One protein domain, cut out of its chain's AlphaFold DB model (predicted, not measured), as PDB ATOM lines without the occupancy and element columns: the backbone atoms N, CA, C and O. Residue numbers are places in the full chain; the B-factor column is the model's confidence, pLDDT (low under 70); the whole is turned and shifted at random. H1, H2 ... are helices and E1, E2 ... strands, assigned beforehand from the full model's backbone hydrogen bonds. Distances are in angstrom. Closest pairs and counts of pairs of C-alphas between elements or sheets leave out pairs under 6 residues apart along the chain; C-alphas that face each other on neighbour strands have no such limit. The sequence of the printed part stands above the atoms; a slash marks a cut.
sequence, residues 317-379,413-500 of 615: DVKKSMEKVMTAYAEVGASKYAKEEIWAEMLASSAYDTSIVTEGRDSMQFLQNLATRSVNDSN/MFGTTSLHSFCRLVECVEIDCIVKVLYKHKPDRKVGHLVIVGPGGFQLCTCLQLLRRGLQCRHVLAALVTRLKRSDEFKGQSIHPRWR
ATOM      1  N   ASP A 317      13.645   1.074 150.142       72.31
ATOM      2  CA  ASP A 317      13.912   1.442 148.747       72.31
ATOM      3  C   ASP A 317      14.643   2.784 148.603       72.31
ATOM      4  O   ASP A 317      15.530   2.936 147.756       72.31
ATOM      5  N   VAL A 318      14.304   3.753 149.455       77.69
ATOM      6  CA  VAL A 318      14.969   5.061 149.526       77.69
ATOM      7  C   VAL A 318      16.409   4.862 149.991       77.69
ATOM      8  O   VAL A 318      17.339   5.398 149.388       77.69
ATOM      9  N   LYS A 319      16.615   3.999 150.994       80.81
ATOM     10  CA  LYS A 319      17.949   3.635 151.484       80.81
ATOM     11  C   LYS A 319      18.828   3.033 150.380       80.81
ATOM     12  O   LYS A 319      19.950   3.494 150.194       80.81
ATOM     13  N   LYS A 320      18.308   2.077 149.602       83.62
ATOM     14  CA  LYS A 320      19.030   1.503 148.447       83.62
ATOM     15  C   LYS A 320      19.406   2.567 147.412       83.62
ATOM     16  O   LYS A 320      20.497   2.526 146.853       83.62
ATOM     17  N   SER A 321      18.519   3.531 147.161       85.88
ATOM     18  CA  SER A 321      18.793   4.631 146.224       85.88
ATOM     19  C   SER A 321      19.897   5.563 146.734       85.88
ATOM     20  O   SER A 321      20.758   5.972 145.959       85.88
ATOM     21  N   MET A 322      19.921   5.855 148.040       88.00
ATOM     22  CA  MET A 322      21.014   6.615 148.663       88.00
ATOM     23  C   MET A 322      22.351   5.872 148.555       88.00
ATOM     24  O   MET A 322      23.366   6.482 148.227       88.00
ATOM     25  N   GLU A 323      22.366   4.557 148.795       88.19
ATOM     26  CA  GLU A 323      23.574   3.723 148.697       88.19
ATOM     27  C   GLU A 323      24.177   3.740 147.282       88.19
ATOM     28  O   GLU A 323      25.398   3.838 147.138       88.19
ATOM     29  N   LYS A 324      23.342   3.743 146.235       88.50
ATOM     30  CA  LYS A 324      23.786   3.879 144.835       88.50
ATOM     31  C   LYS A 324      24.463   5.221 144.567       88.50
ATOM     32  O   LYS A 324      25.565   5.255 144.028       88.50
ATOM     33  N   VAL A 325      23.858   6.323 145.021       88.88
ATOM     34  CA  VAL A 325      24.469   7.659 144.907       88.88
ATOM     35  C   VAL A 325      25.815   7.694 145.633       88.88
ATOM     36  O   VAL A 325      26.802   8.153 145.065       88.88
ATOM     37  N   MET A 326      25.899   7.160 146.855       90.69
ATOM     38  CA  MET A 326      27.163   7.112 147.601       90.69
ATOM     39  C   MET A 326      28.231   6.259 146.916       90.69
ATOM     40  O   MET A 326      29.407   6.621 146.954       90.69
ATOM     41  N   THR A 327      27.829   5.164 146.271       90.94
ATOM     42  CA  THR A 327      28.729   4.313 145.481       90.94
ATOM     43  C   THR A 327      29.318   5.104 144.317       90.94
ATOM     44  O   THR A 327      30.537   5.161 144.190       90.94
ATOM     45  N   ALA A 328      28.497   5.846 143.571       87.19
ATOM     46  CA  ALA A 328      28.977   6.702 142.487       87.19
ATOM     47  C   ALA A 328      29.952   7.798 142.966       87.19
ATOM     48  O   ALA A 328      30.932   8.105 142.288       87.19
ATOM     49  N   TYR A 329      29.736   8.376 144.157       88.62
ATOM     50  CA  TYR A 329      30.707   9.298 144.769       88.62
ATOM     51  C   TYR A 329      32.026   8.595 145.125       88.62
ATOM     52  O   TYR A 329      33.099   9.175 144.962       88.62
ATOM     53  N   ALA A 330      31.967   7.359 145.619       88.06
ATOM     54  CA  ALA A 330      33.160   6.584 145.939       88.06
ATOM     55  C   ALA A 330      33.959   6.205 144.680       88.06
ATOM     56  O   ALA A 330      35.179   6.346 144.686       88.06
ATOM     57  N   GLU A 331      33.282   5.795 143.605       86.56
ATOM     58  CA  GLU A 331      33.891   5.387 142.330       86.56
ATOM     59  C   GLU A 331      34.677   6.515 141.656       86.56
ATOM     60  O   GLU A 331      35.764   6.282 141.136       86.56
ATOM     61  N   VAL A 332      34.193   7.760 141.730       82.31
ATOM     62  CA  VAL A 332      34.941   8.921 141.211       82.31
ATOM     63  C   VAL A 332      36.039   9.416 142.161       82.31
ATOM     64  O   VAL A 332      36.637  10.465 141.920       82.31
ATOM     65  N   GLY A 333      36.280   8.713 143.272       87.12
ATOM     66  CA  GLY A 333      37.285   9.081 144.262       87.12
ATOM     67  C   GLY A 333      36.939  10.345 145.050       87.12
ATOM     68  O   GLY A 333      37.841  11.117 145.370       87.12
ATOM     69  N   ALA A 334      35.657  10.598 145.349       86.81
ATOM     70  CA  ALA A 334      35.253  11.778 146.109       86.81
ATOM     71  C   ALA A 334      35.845  11.800 147.531       86.81
ATOM     72  O   ALA A 334      35.936  10.772 148.223       86.81
ATOM     73  N   SER A 335      36.183  13.013 147.967       88.19
ATOM     74  CA  SER A 335      36.734  13.340 149.275       88.19
ATOM     75  C   SER A 335      35.797  12.931 150.405       88.19
ATOM     76  O   SER A 335      34.591  12.719 150.210       88.19
ATOM     77  N   LYS A 336      36.344  12.788 151.614       87.88
ATOM     78  CA  LYS A 336      35.530  12.447 152.782       87.88
ATOM     79  C   LYS A 336      34.478  13.531 153.023       87.88
ATOM     80  O   LYS A 336      33.304  13.194 153.168       87.88
ATOM     81  N   TYR A 337      34.878  14.800 152.974       85.75
ATOM     82  CA  TYR A 337      33.982  15.947 153.076       85.75
ATOM     83  C   TYR A 337      32.837  15.889 152.059       85.75
ATOM     84  O   TYR A 337      31.675  16.000 152.441       85.75
ATOM     85  N   ALA A 338      33.138  15.665 150.775       86.25
ATOM     86  CA  ALA A 338      32.118  15.628 149.729       86.25
ATOM     87  C   ALA A 338      31.078  14.523 149.977       86.25
ATOM     88  O   ALA A 338      29.880  14.747 149.812       86.25
ATOM     89  N   LYS A 339      31.527  13.347 150.428       88.50
ATOM     90  CA  LYS A 339      30.645  12.227 150.793       88.50
ATOM     91  C   LYS A 339      29.761  12.556 152.000       88.50
ATOM     92  O   LYS A 339      28.566  12.269 151.969       88.50
ATOM     93  N   GLU A 340      30.321  13.160 153.047       85.50
ATOM     94  CA  GLU A 340      29.569  13.551 154.250       85.50
ATOM     95  C   GLU A 340      28.529  14.642 153.956       85.50
ATOM     96  O   GLU A 340      27.382  14.542 154.397       85.50
ATOM     97  N   GLU A 341      28.902  15.647 153.163       83.38
ATOM     98  CA  GLU A 341      28.014  16.737 152.755       83.38
ATOM     99  C   GLU A 341      26.826  16.212 151.942       83.38
ATOM    100  O   GLU A 341      25.672  16.551 152.202       83.38
ATOM    101  N   ILE A 342      27.091  15.339 150.971       85.94
ATOM    102  CA  ILE A 342      26.048  14.779 150.111       85.94
ATOM    103  C   ILE A 342      25.129  13.847 150.884       85.94
ATOM    104  O   ILE A 342      23.918  13.871 150.670       85.94
ATOM    105  N   TRP A 343      25.664  13.085 151.835       86.56
ATOM    106  CA  TRP A 343      24.840  12.317 152.760       86.56
ATOM    107  C   TRP A 343      23.870  13.214 153.544       86.56
ATOM    108  O   TRP A 343      22.676  12.916 153.620       86.56
ATOM    109  N   ALA A 344      24.351  14.341 154.077       78.56
ATOM    110  CA  ALA A 344      23.510  15.302 154.786       78.56
ATOM    111  C   ALA A 344      22.443  15.936 153.872       78.56
ATOM    112  O   ALA A 344      21.272  16.015 154.255       78.56
ATOM    113  N   GLU A 345      22.809  16.327 152.649       82.12
ATOM    114  CA  GLU A 345      21.866  16.860 151.660       82.12
ATOM    115  C   GLU A 345      20.818  15.816 151.235       82.12
ATOM    116  O   GLU A 345      19.651  16.165 151.050       82.12
ATOM    117  N   MET A 346      21.179  14.530 151.146       86.56
ATOM    118  CA  MET A 346      20.219  13.453 150.877       86.56
ATOM    119  C   MET A 346      19.233  13.272 152.032       86.56
ATOM    120  O   MET A 346      18.037  13.129 151.787       86.56
ATOM    121  N   LEU A 347      19.682  13.335 153.288       80.69
ATOM    122  CA  LEU A 347      18.768  13.303 154.435       80.69
ATOM    123  C   LEU A 347      17.812  14.506 154.419       80.69
ATOM    124  O   LEU A 347      16.604  14.339 154.593       80.69
ATOM    125  N   ALA A 348      18.329  15.706 154.136       76.62
ATOM    126  CA  ALA A 348      17.527  16.925 154.020       76.62
ATOM    127  C   ALA A 348      16.541  16.887 152.838       76.62
ATOM    128  O   ALA A 348      15.480  17.510 152.899       76.62
ATOM    129  N   SER A 349      16.851  16.128 151.782       83.06
ATOM    130  CA  SER A 349      15.982  15.968 150.610       83.06
ATOM    131  C   SER A 349      14.624  15.332 150.941       83.06
ATOM    132  O   SER A 349      13.644  15.578 150.242       83.06
ATOM    133  N   SER A 350      14.527  14.594 152.055       79.12
ATOM    134  CA  SER A 350      13.278  13.978 152.530       79.12
ATOM    135  C   SER A 350      12.175  14.986 152.874       79.12
ATOM    136  O   SER A 350      10.996  14.620 152.888       79.12
ATOM    137  N   ALA A 351      12.533  16.254 153.103       76.88
ATOM    138  CA  ALA A 351      11.592  17.344 153.346       76.88
ATOM    139  C   ALA A 351      10.877  17.835 152.073       76.88
ATOM    140  O   ALA A 351      10.036  18.731 152.155       76.88
ATOM    141  N   TYR A 352      11.198  17.263 150.909       80.75
ATOM    142  CA  TYR A 352      10.651  17.673 149.625       80.75
ATOM    143  C   TYR A 352       9.835  16.558 148.973       80.75
ATOM    144  O   TYR A 352      10.155  15.374 149.087       80.75
ATOM    145  N   ASP A 353       8.780  16.962 148.277       81.69
ATOM    146  CA  ASP A 353       8.023  16.130 147.355       81.69
ATOM    147  C   ASP A 353       8.457  16.405 145.924       81.69
ATOM    148  O   ASP A 353       8.813  17.528 145.559       81.69
ATOM    149  N   THR A 354       8.407  15.360 145.104       84.75
ATOM    150  CA  THR A 354       8.778  15.428 143.694       84.75
ATOM    151  C   THR A 354       7.638  14.963 142.797       84.75
ATOM    152  O   THR A 354       6.870  14.063 143.155       84.75
ATOM    153  N   SER A 355       7.499  15.596 141.636       83.12
ATOM    154  CA  SER A 355       6.573  15.179 140.583       83.12
ATOM    155  C   SER A 355       7.166  15.467 139.209       83.12
ATOM    156  O   SER A 355       7.881  16.451 139.019       83.12
ATOM    157  N   ILE A 356       6.887  14.597 138.243       83.31
ATOM    158  CA  ILE A 356       7.298  14.811 136.856       83.31
ATOM    159  C   ILE A 356       6.373  15.861 136.246       83.31
ATOM    160  O   ILE A 356       5.154  15.771 136.377       83.31
ATOM    161  N   VAL A 357       6.963  16.873 135.621       80.31
ATOM    162  CA  VAL A 357       6.237  17.930 134.905       80.31
ATOM    163  C   VAL A 357       6.065  17.552 133.442       80.31
ATOM    164  O   VAL A 357       5.006  17.768 132.868       80.31
ATOM    165  N   THR A 358       7.126  17.021 132.839       80.25
ATOM    166  CA  THR A 358       7.198  16.676 131.419       80.25
ATOM    167  C   THR A 358       8.296  15.640 131.200       80.25
ATOM    168  O   THR A 358       9.275  15.608 131.953       80.25
ATOM    169  N   GLU A 359       8.130  14.822 130.161       80.00
ATOM    170  CA  GLU A 359       9.086  13.815 129.699       80.00
ATOM    171  C   GLU A 359       9.295  13.924 128.185       80.00
ATOM    172  O   GLU A 359       8.415  14.353 127.436       80.00
ATOM    173  N   GLY A 360      10.480  13.533 127.725       72.06
ATOM    174  CA  GLY A 360      10.844  13.483 126.319       72.06
ATOM    175  C   GLY A 360      10.709  14.834 125.615       72.06
ATOM    176  O   GLY A 360      11.109  15.879 126.134       72.06
ATOM    177  N   ARG A 361      10.139  14.802 124.404       65.62
ATOM    178  CA  ARG A 361      10.122  15.930 123.453       65.62
ATOM    179  C   ARG A 361       9.386  17.177 123.959       65.62
ATOM    180  O   ARG A 361       9.711  18.276 123.511       65.62
ATOM    181  N   ASP A 362       8.477  17.033 124.917       74.81
ATOM    182  CA  ASP A 362       7.686  18.149 125.454       74.81
ATOM    183  C   ASP A 362       8.489  19.022 126.437       74.81
ATOM    184  O   ASP A 362       8.150  20.185 126.680       74.81
ATOM    185  N   SER A 363       9.615  18.504 126.943       77.50
ATOM    186  CA  SER A 363      10.439  19.169 127.959       77.50
ATOM    187  C   SER A 363      11.068  20.465 127.449       77.50
ATOM    188  O   SER A 363      11.101  21.469 128.163       77.50
ATOM    189  N   MET A 364      11.513  20.476 126.190       71.88
ATOM    190  CA  MET A 364      12.095  21.669 125.567       71.88
ATOM    191  C   MET A 364      11.048  22.751 125.318       71.88
ATOM    192  O   MET A 364      11.279  23.918 125.640       71.88
ATOM    193  N   GLN A 365       9.870  22.368 124.819       73.19
ATOM    194  CA  GLN A 365       8.772  23.306 124.597       73.19
ATOM    195  C   GLN A 365       8.289  23.918 125.919       73.19
ATOM    196  O   GLN A 365       8.007  25.116 125.984       73.19
ATOM    197  N   PHE A 366       8.235  23.124 126.995       77.81
ATOM    198  CA  PHE A 366       7.904  23.614 128.331       77.81
ATOM    199  C   PHE A 366       8.879  24.704 128.800       77.81
ATOM    200  O   PHE A 366       8.439  25.756 129.263       77.81
ATOM    201  N   LEU A 367      10.190  24.490 128.648       71.12
ATOM    202  CA  LEU A 367      11.203  25.471 129.053       71.12
ATOM    203  C   LEU A 367      11.180  26.738 128.203       71.12
ATOM    204  O   LEU A 367      11.321  27.827 128.756       71.12
ATOM    205  N   GLN A 368      10.958  26.616 126.894       69.25
ATOM    206  CA  GLN A 368      10.799  27.769 126.005       69.25
ATOM    207  C   GLN A 368       9.585  28.612 126.411       69.25
ATOM    208  O   GLN A 368       9.709  29.821 126.608       69.25
ATOM    209  N   ASN A 369       8.437  27.970 126.653       71.75
ATOM    210  CA  ASN A 369       7.228  28.646 127.126       71.75
ATOM    211  C   ASN A 369       7.463  29.333 128.481       71.75
ATOM    212  O   ASN A 369       7.048  30.474 128.698       71.75
ATOM    213  N   LEU A 370       8.165  28.657 129.389       69.38
ATOM    214  CA  LEU A 370       8.499  29.176 130.709       69.38
ATOM    215  C   LEU A 370       9.450  30.386 130.632       69.38
ATOM    216  O   LEU A 370       9.229  31.382 131.321       69.38
ATOM    217  N   ALA A 371      10.453  30.341 129.751       63.19
ATOM    218  CA  ALA A 371      11.358  31.457 129.495       63.19
ATOM    219  C   ALA A 371      10.615  32.672 128.915       63.19
ATOM    220  O   ALA A 371      10.815  33.786 129.390       63.19
ATOM    221  N   THR A 372       9.707  32.466 127.950       61.47
ATOM    222  CA  THR A 372       8.920  33.562 127.349       61.47
ATOM    223  C   THR A 372       7.953  34.228 128.328       61.47
ATOM    224  O   THR A 372       7.788  35.444 128.291       61.47
ATOM    225  N   ARG A 373       7.352  33.462 129.250       58.16
ATOM    226  CA  ARG A 373       6.464  34.009 130.290       58.16
ATOM    227  C   ARG A 373       7.234  34.843 131.313       58.16
ATOM    228  O   ARG A 373       6.803  35.938 131.641       58.16
ATOM    229  N   SER A 374       8.422  34.383 131.717       49.88
ATOM    230  CA  SER A 374       9.297  35.125 132.634       49.88
ATOM    231  C   SER A 374       9.743  36.490 132.091       49.88
ATOM    232  O   SER A 374      10.025  37.378 132.890       49.88
ATOM    233  N   VAL A 375       9.846  36.664 130.767       45.25
ATOM    234  CA  VAL A 375      10.187  37.958 130.146       45.25
ATOM    235  C   VAL A 375       8.992  38.913 130.183       45.25
ATOM    236  O   VAL A 375       9.168  40.095 130.468       45.25
ATOM    237  N   ASN A 376       7.777  38.410 129.965       35.59
ATOM    238  CA  ASN A 376       6.573  39.241 129.960       35.59
ATOM    239  C   ASN A 376       6.143  39.677 131.372       35.59
ATOM    240  O   ASN A 376       5.751  40.828 131.537       35.59
ATOM    241  N   ASP A 377       6.301  38.817 132.384       37.66
ATOM    242  CA  ASP A 377       5.994  39.155 133.786       37.66
ATOM    243  C   ASP A 377       7.005  40.151 134.391       37.66
ATOM    244  O   ASP A 377       6.686  40.856 135.340       37.66
ATOM    245  N   SER A 378       8.215  40.278 133.826       36.69
ATOM    246  CA  SER A 378       9.216  41.256 134.293       36.69
ATOM    247  C   SER A 378       8.844  42.724 134.018       36.69
ATOM    248  O   SER A 378       9.461  43.629 134.579       36.69
ATOM    249  N   ASN A 379       7.817  42.958 133.192       32.09
ATOM    250  CA  ASN A 379       7.229  44.279 132.957       32.09
ATOM    251  C   ASN A 379       6.083  44.620 133.925       32.09
ATOM    252  O   ASN A 379       5.590  45.747 133.876       32.09
ATOM    253  N   MET A 413       5.337  31.322 140.928       34.28
ATOM    254  CA  MET A 413       5.922  29.977 141.023       34.28
ATOM    255  C   MET A 413       7.462  29.952 141.088       34.28
ATOM    256  O   MET A 413       8.055  28.889 141.289       34.28
ATOM    257  N   PHE A 414       8.131  31.099 140.935       41.59
ATOM    258  CA  PHE A 414       9.581  31.167 140.769       41.59
ATOM    259  C   PHE A 414      10.160  32.410 141.450       41.59
ATOM    260  O   PHE A 414       9.633  33.504 141.291       41.59
ATOM    261  N   GLY A 415      11.303  32.270 142.126       42.19
ATOM    262  CA  GLY A 415      12.274  33.366 142.128       42.19
ATOM    263  C   GLY A 415      12.844  33.435 140.711       42.19
ATOM    264  O   GLY A 415      13.628  32.568 140.324       42.19
ATOM    265  N   THR A 416      12.378  34.380 139.903       43.09
ATOM    266  CA  THR A 416      12.457  34.399 138.428       43.09
ATOM    267  C   THR A 416      13.869  34.444 137.822       43.09
ATOM    268  O   THR A 416      14.037  34.213 136.628       43.09
ATOM    269  N   THR A 417      14.934  34.624 138.599       47.47
ATOM    270  CA  THR A 417      16.269  34.929 138.029       47.47
ATOM    271  C   THR A 417      17.305  33.825 138.106       47.47
ATOM    272  O   THR A 417      18.306  33.886 137.384       47.47
ATOM    273  N   SER A 418      17.057  32.754 138.859       53.81
ATOM    274  CA  SER A 418      17.757  31.520 138.524       53.81
ATOM    275  C   SER A 418      17.127  30.856 137.312       53.81
ATOM    276  O   SER A 418      17.850  30.212 136.570       53.81
ATOM    277  N   LEU A 419      15.833  31.081 137.061       65.75
ATOM    278  CA  LEU A 419      15.127  30.540 135.910       65.75
ATOM    279  C   LEU A 419      15.668  31.102 134.592       65.75
ATOM    280  O   LEU A 419      15.980  30.311 133.717       65.75
ATOM    281  N   HIS A 420      15.877  32.417 134.457       66.44
ATOM    282  CA  HIS A 420      16.487  32.972 133.238       66.44
ATOM    283  C   HIS A 420      17.890  32.394 132.977       66.44
ATOM    284  O   HIS A 420      18.169  31.877 131.895       66.44
ATOM    285  N   SER A 421      18.766  32.424 133.990       66.00
ATOM    286  CA  SER A 421      20.122  31.860 133.888       66.00
ATOM    287  C   SER A 421      20.091  30.359 133.596       66.00
ATOM    288  O   SER A 421      20.867  29.862 132.791       66.00
ATOM    289  N   PHE A 422      19.172  29.638 134.233       72.94
ATOM    290  CA  PHE A 422      18.945  28.216 134.036       72.94
ATOM    291  C   PHE A 422      18.464  27.922 132.618       72.94
ATOM    292  O   PHE A 422      19.103  27.124 131.950       72.94
ATOM    293  N   CYS A 423      17.424  28.601 132.125       72.38
ATOM    294  CA  CYS A 423      16.909  28.445 130.766       72.38
ATOM    295  C   CYS A 423      18.012  28.674 129.733       72.38
ATOM    296  O   CYS A 423      18.183  27.838 128.856       72.38
ATOM    297  N   ARG A 424      18.835  29.722 129.894       69.88
ATOM    298  CA  ARG A 424      20.000  29.955 129.024       69.88
ATOM    299  C   ARG A 424      21.037  28.833 129.083       69.88
ATOM    300  O   ARG A 424      21.641  28.509 128.069       69.88
ATOM    301  N   LEU A 425      21.272  28.247 130.257       70.69
ATOM    302  CA  LEU A 425      22.199  27.119 130.403       70.69
ATOM    303  C   LEU A 425      21.676  25.849 129.729       70.69
ATOM    304  O   LEU A 425      22.480  25.030 129.300       70.69
ATOM    305  N   VAL A 426      20.356  25.671 129.663       72.50
ATOM    306  CA  VAL A 426      19.731  24.417 129.216       72.50
ATOM    307  C   VAL A 426      19.085  24.509 127.831       72.50
ATOM    308  O   VAL A 426      18.565  23.518 127.336       72.50
ATOM    309  N   GLU A 427      19.156  25.674 127.185       69.12
ATOM    310  CA  GLU A 427      18.530  25.972 125.888       69.12
ATOM    311  C   GLU A 427      18.958  25.015 124.766       69.12
ATOM    312  O   GLU A 427      18.195  24.752 123.841       69.12
ATOM    313  N   CYS A 428      20.168  24.461 124.853       64.56
ATOM    314  CA  CYS A 428      20.740  23.549 123.860       64.56
ATOM    315  C   CYS A 428      20.934  22.122 124.394       64.56
ATOM    316  O   CYS A 428      21.772  21.378 123.881       64.56
ATOM    317  N   VAL A 429      20.209  21.747 125.449       67.56
ATOM    318  CA  VAL A 429      20.382  20.465 126.141       67.56
ATOM    319  C   VAL A 429      19.253  19.534 125.803       67.56
ATOM    320  O   VAL A 429      18.090  19.905 125.871       67.56
ATOM    321  N   GLU A 430      19.599  18.295 125.491       72.00
ATOM    322  CA  GLU A 430      18.611  17.232 125.432       72.00
ATOM    323  C   GLU A 430      18.150  16.885 126.852       72.00
ATOM    324  O   GLU A 430      18.967  16.641 127.743       72.00
ATOM    325  N   ILE A 431      16.838  16.905 127.071       77.75
ATOM    326  CA  ILE A 431      16.230  16.726 128.387       77.75
ATOM    327  C   ILE A 431      15.303  15.522 128.321       77.75
ATOM    328  O   ILE A 431      14.323  15.529 127.577       77.75
ATOM    329  N   ASP A 432      15.593  14.518 129.145       79.19
ATOM    330  CA  ASP A 432      14.758  13.327 129.275       79.19
ATOM    331  C   ASP A 432      13.490  13.659 130.053       79.19
ATOM    332  O   ASP A 432      12.401  13.237 129.682       79.19
ATOM    333  N   CYS A 433      13.620  14.403 131.155       84.19
ATOM    334  CA  CYS A 433      12.472  14.855 131.926       84.19
ATOM    335  C   CYS A 433      12.763  16.093 132.776       84.19
ATOM    336  O   CYS A 433      13.909  16.424 133.102       84.19
ATOM    337  N   ILE A 434      11.680  16.762 133.167       84.31
ATOM    338  CA  ILE A 434      11.697  17.882 134.106       84.31
ATOM    339  C   ILE A 434      10.916  17.487 135.346       84.31
ATOM    340  O   ILE A 434       9.752  17.094 135.280       84.31
ATOM    341  N   VAL A 435      11.563  17.641 136.491       84.62
ATOM    342  CA  VAL A 435      11.041  17.264 137.796       84.62
ATOM    343  C   VAL A 435      10.787  18.525 138.598       84.62
ATOM    344  O   VAL A 435      11.681  19.348 138.785       84.62
ATOM    345  N   LYS A 436       9.569  18.670 139.105       85.44
ATOM    346  CA  LYS A 436       9.209  19.704 140.066       85.44
ATOM    347  C   LYS A 436       9.484  19.199 141.472       85.44
ATOM    348  O   LYS A 436       9.130  18.072 141.807       85.44
ATOM    349  N   VAL A 437      10.105  20.046 142.283       81.81
ATOM    350  CA  VAL A 437      10.489  19.759 143.667       81.81
ATOM    351  C   VAL A 437       9.868  20.818 144.577       81.81
ATOM    352  O   VAL A 437      10.142  22.009 144.414       81.81
ATOM    353  N   LEU A 438       9.025  20.396 145.520       79.81
ATOM    354  CA  LEU A 438       8.269  21.264 146.431       79.81
ATOM    355  C   LEU A 438       8.551  20.912 147.887       79.81
ATOM    356  O   LEU A 438       8.777  19.753 148.212       79.81
ATOM    357  N   TYR A 439       8.519  21.899 148.777       77.69
ATOM    358  CA  TYR A 439       8.740  21.677 150.205       77.69
ATOM    359  C   TYR A 439       7.459  21.191 150.904       77.69
ATOM    360  O   TYR A 439       6.425  21.852 150.838       77.69
ATOM    361  N   LYS A 440       7.532  20.066 151.628       73.69
ATOM    362  CA  LYS A 440       6.364  19.368 152.205       73.69
ATOM    363  C   LYS A 440       5.563  20.190 153.210       73.69
ATOM    364  O   LYS A 440       4.344  20.097 153.245       73.69
ATOM    365  N   HIS A 441       6.235  20.974 154.052       64.06
ATOM    366  CA  HIS A 441       5.575  21.684 155.157       64.06
ATOM    367  C   HIS A 441       4.963  23.030 154.755       64.06
ATOM    368  O   HIS A 441       4.455  23.734 155.622       64.06
ATOM    369  N   LYS A 442       5.044  23.411 153.474       61.00
ATOM    370  CA  LYS A 442       4.404  24.619 152.935       61.00
ATOM    371  C   LYS A 442       3.869  24.350 151.519       61.00
ATOM    372  O   LYS A 442       4.356  24.977 150.581       61.00
ATOM    373  N   PRO A 443       2.913  23.415 151.352       51.78
ATOM    374  CA  PRO A 443       2.394  23.043 150.035       51.78
ATOM    375  C   PRO A 443       1.692  24.216 149.333       51.78
ATOM    376  O   PRO A 443       1.735  24.308 148.108       51.78
ATOM    377  N   ASP A 444       1.130  25.143 150.113       45.16
ATOM    378  CA  ASP A 444       0.413  26.326 149.621       45.16
ATOM    379  C   ASP A 444       1.364  27.433 149.136       45.16
ATOM    380  O   ASP A 444       0.983  28.304 148.351       45.16
ATOM    381  N   ARG A 445       2.648  27.383 149.531       48.88
ATOM    382  CA  ARG A 445       3.668  28.257 148.945       48.88
ATOM    383  C   ARG A 445       4.044  27.719 147.574       48.88
ATOM    384  O   ARG A 445       4.726  26.710 147.443       48.88
ATOM    385  N   LYS A 446       3.680  28.473 146.539       49.66
ATOM    386  CA  LYS A 446       3.946  28.184 145.120       49.66
ATOM    387  C   LYS A 446       5.430  28.125 144.727       49.66
ATOM    388  O   LYS A 446       5.739  27.870 143.567       49.66
ATOM    389  N   VAL A 447       6.349  28.316 145.670       54.50
ATOM    390  CA  VAL A 447       7.795  28.402 145.442       54.50
ATOM    391  C   VAL A 447       8.419  27.003 145.472       54.50
ATOM    392  O   VAL A 447       8.443  26.344 146.510       54.50
ATOM    393  N   GLY A 448       8.945  26.554 144.331       69.69
ATOM    394  CA  GLY A 448       9.616  25.259 144.179       69.69
ATOM    395  C   GLY A 448      10.825  25.313 143.250       69.69
ATOM    396  O   GLY A 448      11.138  26.348 142.663       69.69
ATOM    397  N   HIS A 449      11.497  24.175 143.085       80.38
ATOM    398  CA  HIS A 449      12.618  24.023 142.159       80.38
ATOM    399  C   HIS A 449      12.250  23.143 140.969       80.38
ATOM    400  O   HIS A 449      11.434  22.231 141.091       80.38
ATOM    401  N   LEU A 450      12.892  23.401 139.830       83.94
ATOM    402  CA  LEU A 450      12.891  22.481 138.698       83.94
ATOM    403  C   LEU A 450      14.255  21.806 138.629       83.94
ATOM    404  O   LEU A 450      15.291  22.467 138.722       83.94
ATOM    405  N   VAL A 451      14.236  20.492 138.467       84.56
ATOM    406  CA  VAL A 451      15.409  19.673 138.195       84.56
ATOM    407  C   VAL A 451      15.235  19.103 136.803       84.56
ATOM    408  O   VAL A 451      14.270  18.388 136.546       84.56
ATOM    409  N   ILE A 452      16.157  19.428 135.907       83.94
ATOM    410  CA  ILE A 452      16.245  18.729 134.630       83.94
ATOM    411  C   ILE A 452      17.094  17.481 134.811       83.94
ATOM    412  O   ILE A 452      18.115  17.511 135.506       83.94
ATOM    413  N   VAL A 453      16.662  16.404 134.168       81.75
ATOM    414  CA  VAL A 453      17.447  15.188 133.999       81.75
ATOM    415  C   VAL A 453      17.613  14.976 132.505       81.75
ATOM    416  O   VAL A 453      16.630  14.964 131.769       81.75
ATOM    417  N   GLY A 454      18.860  14.880 132.062       75.81
ATOM    418  CA  GLY A 454      19.212  14.643 130.668       75.81
ATOM    419  C   GLY A 454      19.959  13.322 130.478       75.81
ATOM    420  O   GLY A 454      20.328  12.670 131.466       75.81
ATOM    421  N   PRO A 455      20.256  12.975 129.216       69.81
ATOM    422  CA  PRO A 455      20.897  11.722 128.858       69.81
ATOM    423  C   PRO A 455      22.203  11.484 129.614       69.81
ATOM    424  O   PRO A 455      22.979  12.406 129.886       69.81
ATOM    425  N   GLY A 456      22.463  10.217 129.932       66.81
ATOM    426  CA  GLY A 456      23.683   9.802 130.621       66.81
ATOM    427  C   GLY A 456      23.753  10.233 132.088       66.81
ATOM    428  O   GLY A 456      24.841  10.213 132.649       66.81
ATOM    429  N   GLY A 457      22.641  10.634 132.711       68.81
ATOM    430  CA  GLY A 457      22.602  11.004 134.131       68.81
ATOM    431  C   GLY A 457      22.996  12.457 134.413       68.81
ATOM    432  O   GLY A 457      23.373  12.789 135.541       68.81
ATOM    433  N   PHE A 458      22.934  13.339 133.411       75.44
ATOM    434  CA  PHE A 458      23.105  14.778 133.617       75.44
ATOM    435  C   PHE A 458      21.954  15.343 134.456       75.44
ATOM    436  O   PHE A 458      20.790  15.064 134.177       75.44
ATOM    437  N   GLN A 459      22.269  16.162 135.464       82.75
ATOM    438  CA  GLN A 459      21.271  16.799 136.323       82.75
ATOM    439  C   GLN A 459      21.638  18.251 136.606       82.75
ATOM    440  O   GLN A 459      22.774  18.550 136.988       82.75
ATOM    441  N   LEU A 460      20.654  19.141 136.507       81.56
ATOM    442  CA  LEU A 460      20.797  20.535 136.912       81.56
ATOM    443  C   LEU A 460      19.513  21.023 137.573       81.56
ATOM    444  O   LEU A 460      18.411  20.796 137.083       81.56
ATOM    445  N   CYS A 461      19.666  21.727 138.688       83.69
ATOM    446  CA  CYS A 461      18.563  22.350 139.402       83.69
ATOM    447  C   CYS A 461      18.559  23.858 139.170       83.69
ATOM    448  O   CYS A 461      19.623  24.484 139.139       83.69
ATOM    449  N   THR A 462      17.372  24.462 139.154       80.31
ATOM    450  CA  THR A 462      17.207  25.920 139.172       80.31
ATOM    451  C   THR A 462      17.875  26.579 140.381       80.31
ATOM    452  O   THR A 462      18.088  27.779 140.358       80.31
ATOM    453  N   CYS A 463      18.279  25.871 141.441       75.31
ATOM    454  CA  CYS A 463      19.060  26.489 142.523       75.31
ATOM    455  C   CYS A 463      20.523  26.800 142.133       75.31
ATOM    456  O   CYS A 463      21.204  27.533 142.861       75.31
ATOM    457  N   LEU A 464      21.028  26.230 141.026       75.25
ATOM    458  CA  LEU A 464      22.391  26.382 140.487       75.25
ATOM    459  C   LEU A 464      23.528  26.068 141.481       75.25
ATOM    460  O   LEU A 464      24.663  26.506 141.313       75.25
ATOM    461  N   GLN A 465      23.248  25.303 142.539       77.38
ATOM    462  CA  GLN A 465      24.246  24.953 143.557       77.38
ATOM    463  C   GLN A 465      25.385  24.107 142.997       77.38
ATOM    464  O   GLN A 465      26.523  24.306 143.413       77.38
ATOM    465  N   LEU A 466      25.101  23.243 142.018       78.31
ATOM    466  CA  LEU A 466      26.125  22.459 141.336       78.31
ATOM    467  C   LEU A 466      27.199  23.356 140.708       78.31
ATOM    468  O   LEU A 466      28.381  23.085 140.865       78.31
ATOM    469  N   LEU A 467      26.809  24.464 140.073       76.00
ATOM    470  CA  LEU A 467      27.762  25.395 139.460       76.00
ATOM    471  C   LEU A 467      28.553  26.186 140.507       76.00
ATOM    472  O   LEU A 467      29.739  26.437 140.330       76.00
ATOM    473  N   ARG A 468      27.915  26.549 141.625       74.19
ATOM    474  CA  ARG A 468      28.562  27.346 142.679       74.19
ATOM    475  C   ARG A 468      29.503  26.543 143.568       74.19
ATOM    476  O   ARG A 468      30.555  27.048 143.955       74.19
ATOM    477  N   ARG A 469      29.088  25.332 143.939       76.62
ATOM    478  CA  ARG A 469      29.787  24.469 144.899       76.62
ATOM    479  C   ARG A 469      30.532  23.327 144.229       76.62
ATOM    480  O   ARG A 469      31.462  22.826 144.828       76.62
ATOM    481  N   GLY A 470      30.137  22.882 143.038       78.56
ATOM    482  CA  GLY A 470      30.653  21.651 142.425       78.56
ATOM    483  C   GLY A 470      30.076  20.359 143.023       78.56
ATOM    484  O   GLY A 470      30.589  19.282 142.728       78.56
ATOM    485  N   LEU A 471      29.032  20.466 143.857       80.81
ATOM    486  CA  LEU A 471      28.331  19.361 144.524       80.81
ATOM    487  C   LEU A 471      26.821  19.451 144.279       80.81
ATOM    488  O   LEU A 471      26.265  20.547 144.150       80.81
ATOM    489  N   GLN A 472      26.152  18.297 144.240       84.00
ATOM    490  CA  GLN A 472      24.707  18.231 144.021       84.00
ATOM    491  C   GLN A 472      23.918  18.820 145.197       84.00
ATOM    492  O   GLN A 472      24.273  18.642 146.358       84.00
ATOM    493  N   CYS A 473      22.823  19.525 144.900       83.62
ATOM    494  CA  CYS A 473      21.907  20.022 145.933       83.62
ATOM    495  C   CYS A 473      20.885  18.970 146.361       83.62
ATOM    496  O   CYS A 473      20.503  18.113 145.556       83.62
ATOM    497  N   ARG A 474      20.311  19.144 147.558       85.19
ATOM    498  CA  ARG A 474      19.146  18.380 148.033       85.19
ATOM    499  C   ARG A 474      17.988  18.274 147.045       85.19
ATOM    500  O   ARG A 474      17.302  17.269 147.077       85.19
ATOM    501  N   HIS A 475      17.752  19.254 146.168       86.06
ATOM    502  CA  HIS A 475      16.647  19.184 145.201       86.06
ATOM    503  C   HIS A 475      16.898  18.136 144.110       86.06
ATOM    504  O   HIS A 475      16.006  17.357 143.788       86.06
ATOM    505  N   VAL A 476      18.129  18.073 143.584       86.25
ATOM    506  CA  VAL A 476      18.540  17.006 142.653       86.25
ATOM    507  C   VAL A 476      18.486  15.661 143.366       86.25
ATOM    508  O   VAL A 476      17.939  14.701 142.837       86.25
ATOM    509  N   LEU A 477      18.982  15.605 144.601       87.81
ATOM    510  CA  LEU A 477      18.955  14.383 145.399       87.81
ATOM    511  C   LEU A 477      17.520  13.933 145.712       87.81
ATOM    512  O   LEU A 477      17.237  12.744 145.621       87.81
ATOM    513  N   ALA A 478      16.590  14.857 145.969       86.00
ATOM    514  CA  ALA A 478      15.171  14.549 146.128       86.00
ATOM    515  C   ALA A 478      14.618  13.896 144.856       86.00
ATOM    516  O   ALA A 478      13.955  12.862 144.943       86.00
ATOM    517  N   ALA A 479      14.931  14.458 143.682       86.62
ATOM    518  CA  ALA A 479      14.523  13.899 142.394       86.62
ATOM    519  C   ALA A 479      15.095  12.488 142.163       86.62
ATOM    520  O   ALA A 479      14.377  11.614 141.686       86.62
ATOM    521  N   LEU A 480      16.344  12.233 142.565       84.31
ATOM    522  CA  LEU A 480      16.999  10.930 142.399       84.31
ATOM    523  C   LEU A 480      16.518   9.855 143.380       84.31
ATOM    524  O   LEU A 480      16.373   8.694 142.998       84.31
ATOM    525  N   VAL A 481      16.310  10.230 144.643       78.75
ATOM    526  CA  VAL A 481      16.222   9.287 145.770       78.75
ATOM    527  C   VAL A 481      14.780   8.992 146.197       78.75
ATOM    528  O   VAL A 481      14.524   7.912 146.723       78.75
ATOM    529  N   THR A 482      13.827   9.910 145.977       69.94
ATOM    530  CA  THR A 482      12.471   9.784 146.555       69.94
ATOM    531  C   THR A 482      11.453   9.090 145.642       69.94
ATOM    532  O   THR A 482      10.945   8.039 146.020       69.94
ATOM    533  N   ARG A 483      11.131   9.636 144.456       62.16
ATOM    534  CA  ARG A 483      10.043   9.097 143.603       62.16
ATOM    535  C   ARG A 483      10.446   8.592 142.224       62.16
ATOM    536  O   ARG A 483       9.751   7.727 141.710       62.16
ATOM    537  N   LEU A 484      11.535   9.080 141.628       63.75
ATOM    538  CA  LEU A 484      11.904   8.669 140.263       63.75
ATOM    539  C   LEU A 484      12.808   7.441 140.224       63.75
ATOM    540  O   LEU A 484      12.910   6.803 139.185       63.75
ATOM    541  N   LYS A 485      13.476   7.114 141.340       64.69
ATOM    542  CA  LYS A 485      14.412   5.983 141.461       64.69
ATOM    543  C   LYS A 485      15.477   5.931 140.345       64.69
ATOM    544  O   LYS A 485      16.049   4.877 140.101       64.69
ATOM    545  N   ARG A 486      15.830   7.070 139.731       70.44
ATOM    546  CA  ARG A 486      16.876   7.191 138.688       70.44
ATOM    547  C   ARG A 486      18.300   7.242 139.264       70.44
ATOM    548  O   ARG A 486      19.219   7.751 138.631       70.44
ATOM    549  N   SER A 487      18.500   6.741 140.485       75.81
ATOM    550  CA  SER A 487      19.821   6.699 141.131       75.81
ATOM    551  C   SER A 487      20.811   5.798 140.385       75.81
ATOM    552  O   SER A 487      22.005   6.068 140.432       75.81
ATOM    553  N   ASP A 488      20.319   4.802 139.639       75.56
ATOM    554  CA  ASP A 488      21.124   3.928 138.770       75.56
ATOM    555  C   ASP A 488      21.802   4.662 137.606       75.56
ATOM    556  O   ASP A 488      22.814   4.210 137.078       75.56
ATOM    557  N   GLU A 489      21.263   5.809 137.199       72.19
ATOM    558  CA  GLU A 489      21.821   6.601 136.104       72.19
ATOM    559  C   GLU A 489      22.893   7.584 136.587       72.19
ATOM    560  O   GLU A 489      23.636   8.150 135.785       72.19
ATOM    561  N   PHE A 490      22.991   7.808 137.900       81.44
ATOM    562  CA  PHE A 490      23.953   8.741 138.464       81.44
ATOM    563  C   PHE A 490      25.336   8.093 138.571       81.44
ATOM    564  O   PHE A 490      25.615   7.344 139.499       81.44
ATOM    565  N   LYS A 491      26.234   8.449 137.650       71.44
ATOM    566  CA  LYS A 491      27.615   7.934 137.593       71.44
ATOM    567  C   LYS A 491      28.665   8.852 138.233       71.44
ATOM    568  O   LYS A 491      29.842   8.775 137.907       71.44
ATOM    569  N   GLY A 492      28.255   9.827 139.047       70.31
ATOM    570  CA  GLY A 492      29.186  10.764 139.697       70.31
ATOM    571  C   GLY A 492      29.911  11.745 138.755       70.31
ATOM    572  O   GLY A 492      30.632  12.622 139.219       70.31
ATOM    573  N   GLN A 493      29.687  11.677 137.441       68.62
ATOM    574  CA  GLN A 493      30.355  12.508 136.427       68.62
ATOM    575  C   GLN A 493      30.139  14.025 136.586       68.62
ATOM    576  O   GLN A 493      30.940  14.824 136.111       68.62
ATOM    577  N   SER A 494      29.064  14.433 137.266       68.00
ATOM    578  CA  SER A 494      28.786  15.842 137.576       68.00
ATOM    579  C   SER A 494      29.579  16.366 138.779       68.00
ATOM    580  O   SER A 494      29.582  17.571 139.025       68.00
ATOM    581  N   ILE A 495      30.261  15.489 139.525       73.75
ATOM    582  CA  ILE A 495      31.089  15.866 140.670       73.75
ATOM    583  C   ILE A 495      32.348  16.547 140.150       73.75
ATOM    584  O   ILE A 495      33.141  15.961 139.409       73.75
ATOM    585  N   HIS A 496      32.535  17.794 140.571       77.94
ATOM    586  CA  HIS A 496      33.673  18.585 140.137       77.94
ATOM    587  C   HIS A 496      34.999  17.937 140.597       77.94
ATOM    588  O   HIS A 496      35.107  17.603 141.781       77.94
ATOM    589  N   PRO A 497      36.024  17.798 139.725       76.94
ATOM    590  CA  PRO A 497      37.292  17.125 140.048       76.94
ATOM    591  C   PRO A 497      37.974  17.628 141.322       76.94
ATOM    592  O   PRO A 497      38.542  16.838 142.067       76.94
ATOM    593  N   ARG A 498      37.817  18.920 141.636       80.31
ATOM    594  CA  ARG A 498      38.256  19.525 142.907       80.31
ATOM    595  C   ARG A 498      37.868  18.730 144.156       80.31
ATOM    596  O   ARG A 498      38.613  18.750 145.126       80.31
ATOM    597  N   TRP A 499      36.700  18.094 144.169       85.38
ATOM    598  CA  TRP A 499      36.196  17.348 145.326       85.38
ATOM    599  C   TRP A 499      36.684  15.903 145.371       85.38
ATOM    600  O   TRP A 499      36.181  15.123 146.172       85.38
ATOM    601  N   ARG A 500      37.637  15.522 144.521       84.00
ATOM    602  CA  ARG A 500      38.264  14.202 144.542       84.00
ATOM    603  C   ARG A 500      39.479  14.211 145.472       84.00
ATOM    604  O   ARG A 500      40.119  15.240 145.676       84.00
TER     605      ARG A 500
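What this domain is: This is residues 317 to 379 and 413 to 500 of the 615 residues of the protein "Putative far-red impaired response protein" of Ectocarpus siliculosus (UniProt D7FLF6). A twisted sheet of four strands stands between helices, H6 packed on one face and H3 and H4 on the other: three layers, with helices on both faces of a sheet. Beyond H6, the helical hairpin H1 and H2 packs on H6, at the other end of the longest axis from H3. The printed part has 151 residues with seven named helices and four named strands, in the order H1 H2 E1 H3 H4 E2 E3 E4 H5 H6 H7; the antiparallel sheet runs E1 E2 E3 E4, and the class is mixed, helices and strands. The whole is compact, with a radius of gyration of the C-alphas of 15.2 A and spans of 47 by 33 by 26 A.

How they stand to each other: Start with the hairpin of H1, residues 317 to 331, and H2, residues 336 to 349: they touch at a shallow tilt of 24 degrees, opposite ways, closest at the C-alphas of Tyr 329 and Lys 339, 6.7 A. Next find E1, residues 352 to 359, an edge strand antiparallel to E2, residues 433 to 439; N 355 and O 436 are within hydrogen-bond range at 3.0 A. E2, E3, residues 449 to 454, and E4, residues 458 to 461, form a meander, each strand the antiparallel neighbour of the one before; look at N 435 and O 451, 2.8 A, and N 452 and O 460, 2.9 A. H3, residues 362 to 377, touches H4, residues 416 to 426, with residues 367 to 374 alone, closest at the C-alphas of Ala 371 and Cys 423, 6.4 A. Both are on the same face of the sheet; H6, residues 474 to 483, is on the opposite face, its closest C-alphas to E1 being Ala 479 and Thr 354, 6.1 A. H2 touches H6 with residues 345 to 349 alone, at a steep tilt of 61 degrees, closest at the C-alphas of Ser 349 and Arg 474, 4.7 A. H7, residues 486 to 489, touches H1, closest at the C-alphas of Ser 487 and Ser 321, 5.6 A. H5, residues 465 to 469, touches no helix. Each O i to N i+4 pair is within hydrogen-bond range in H1, H2, H3 and H5, but 6 of 7 in H4 and 5 of 6 in H6; H7 is too short for one.

Where its parts are: Find C-alpha 317 at (13.912, 1.442, 148.747); from there H1 runs 21.4 A. H2 runs 20.0 A, E1 20.4 A, H3 22.7 A and E2 19.9 A. H7 ends at C-alpha 489, (21.821, 6.601, 136.104).

The domain as a whole: The two C-alphas farthest apart are those of Glu 331 and Asn 379, 48.1 A. Residues 380 to 412 are not printed; C-alphas 379 and 413 are 16.5 A apart across the cut. Of the links that are printed whole, none is long. The mean pLDDT of the printed part is 74.2, with 42 residues under 70, among them 370 to 379 and 413 to 421.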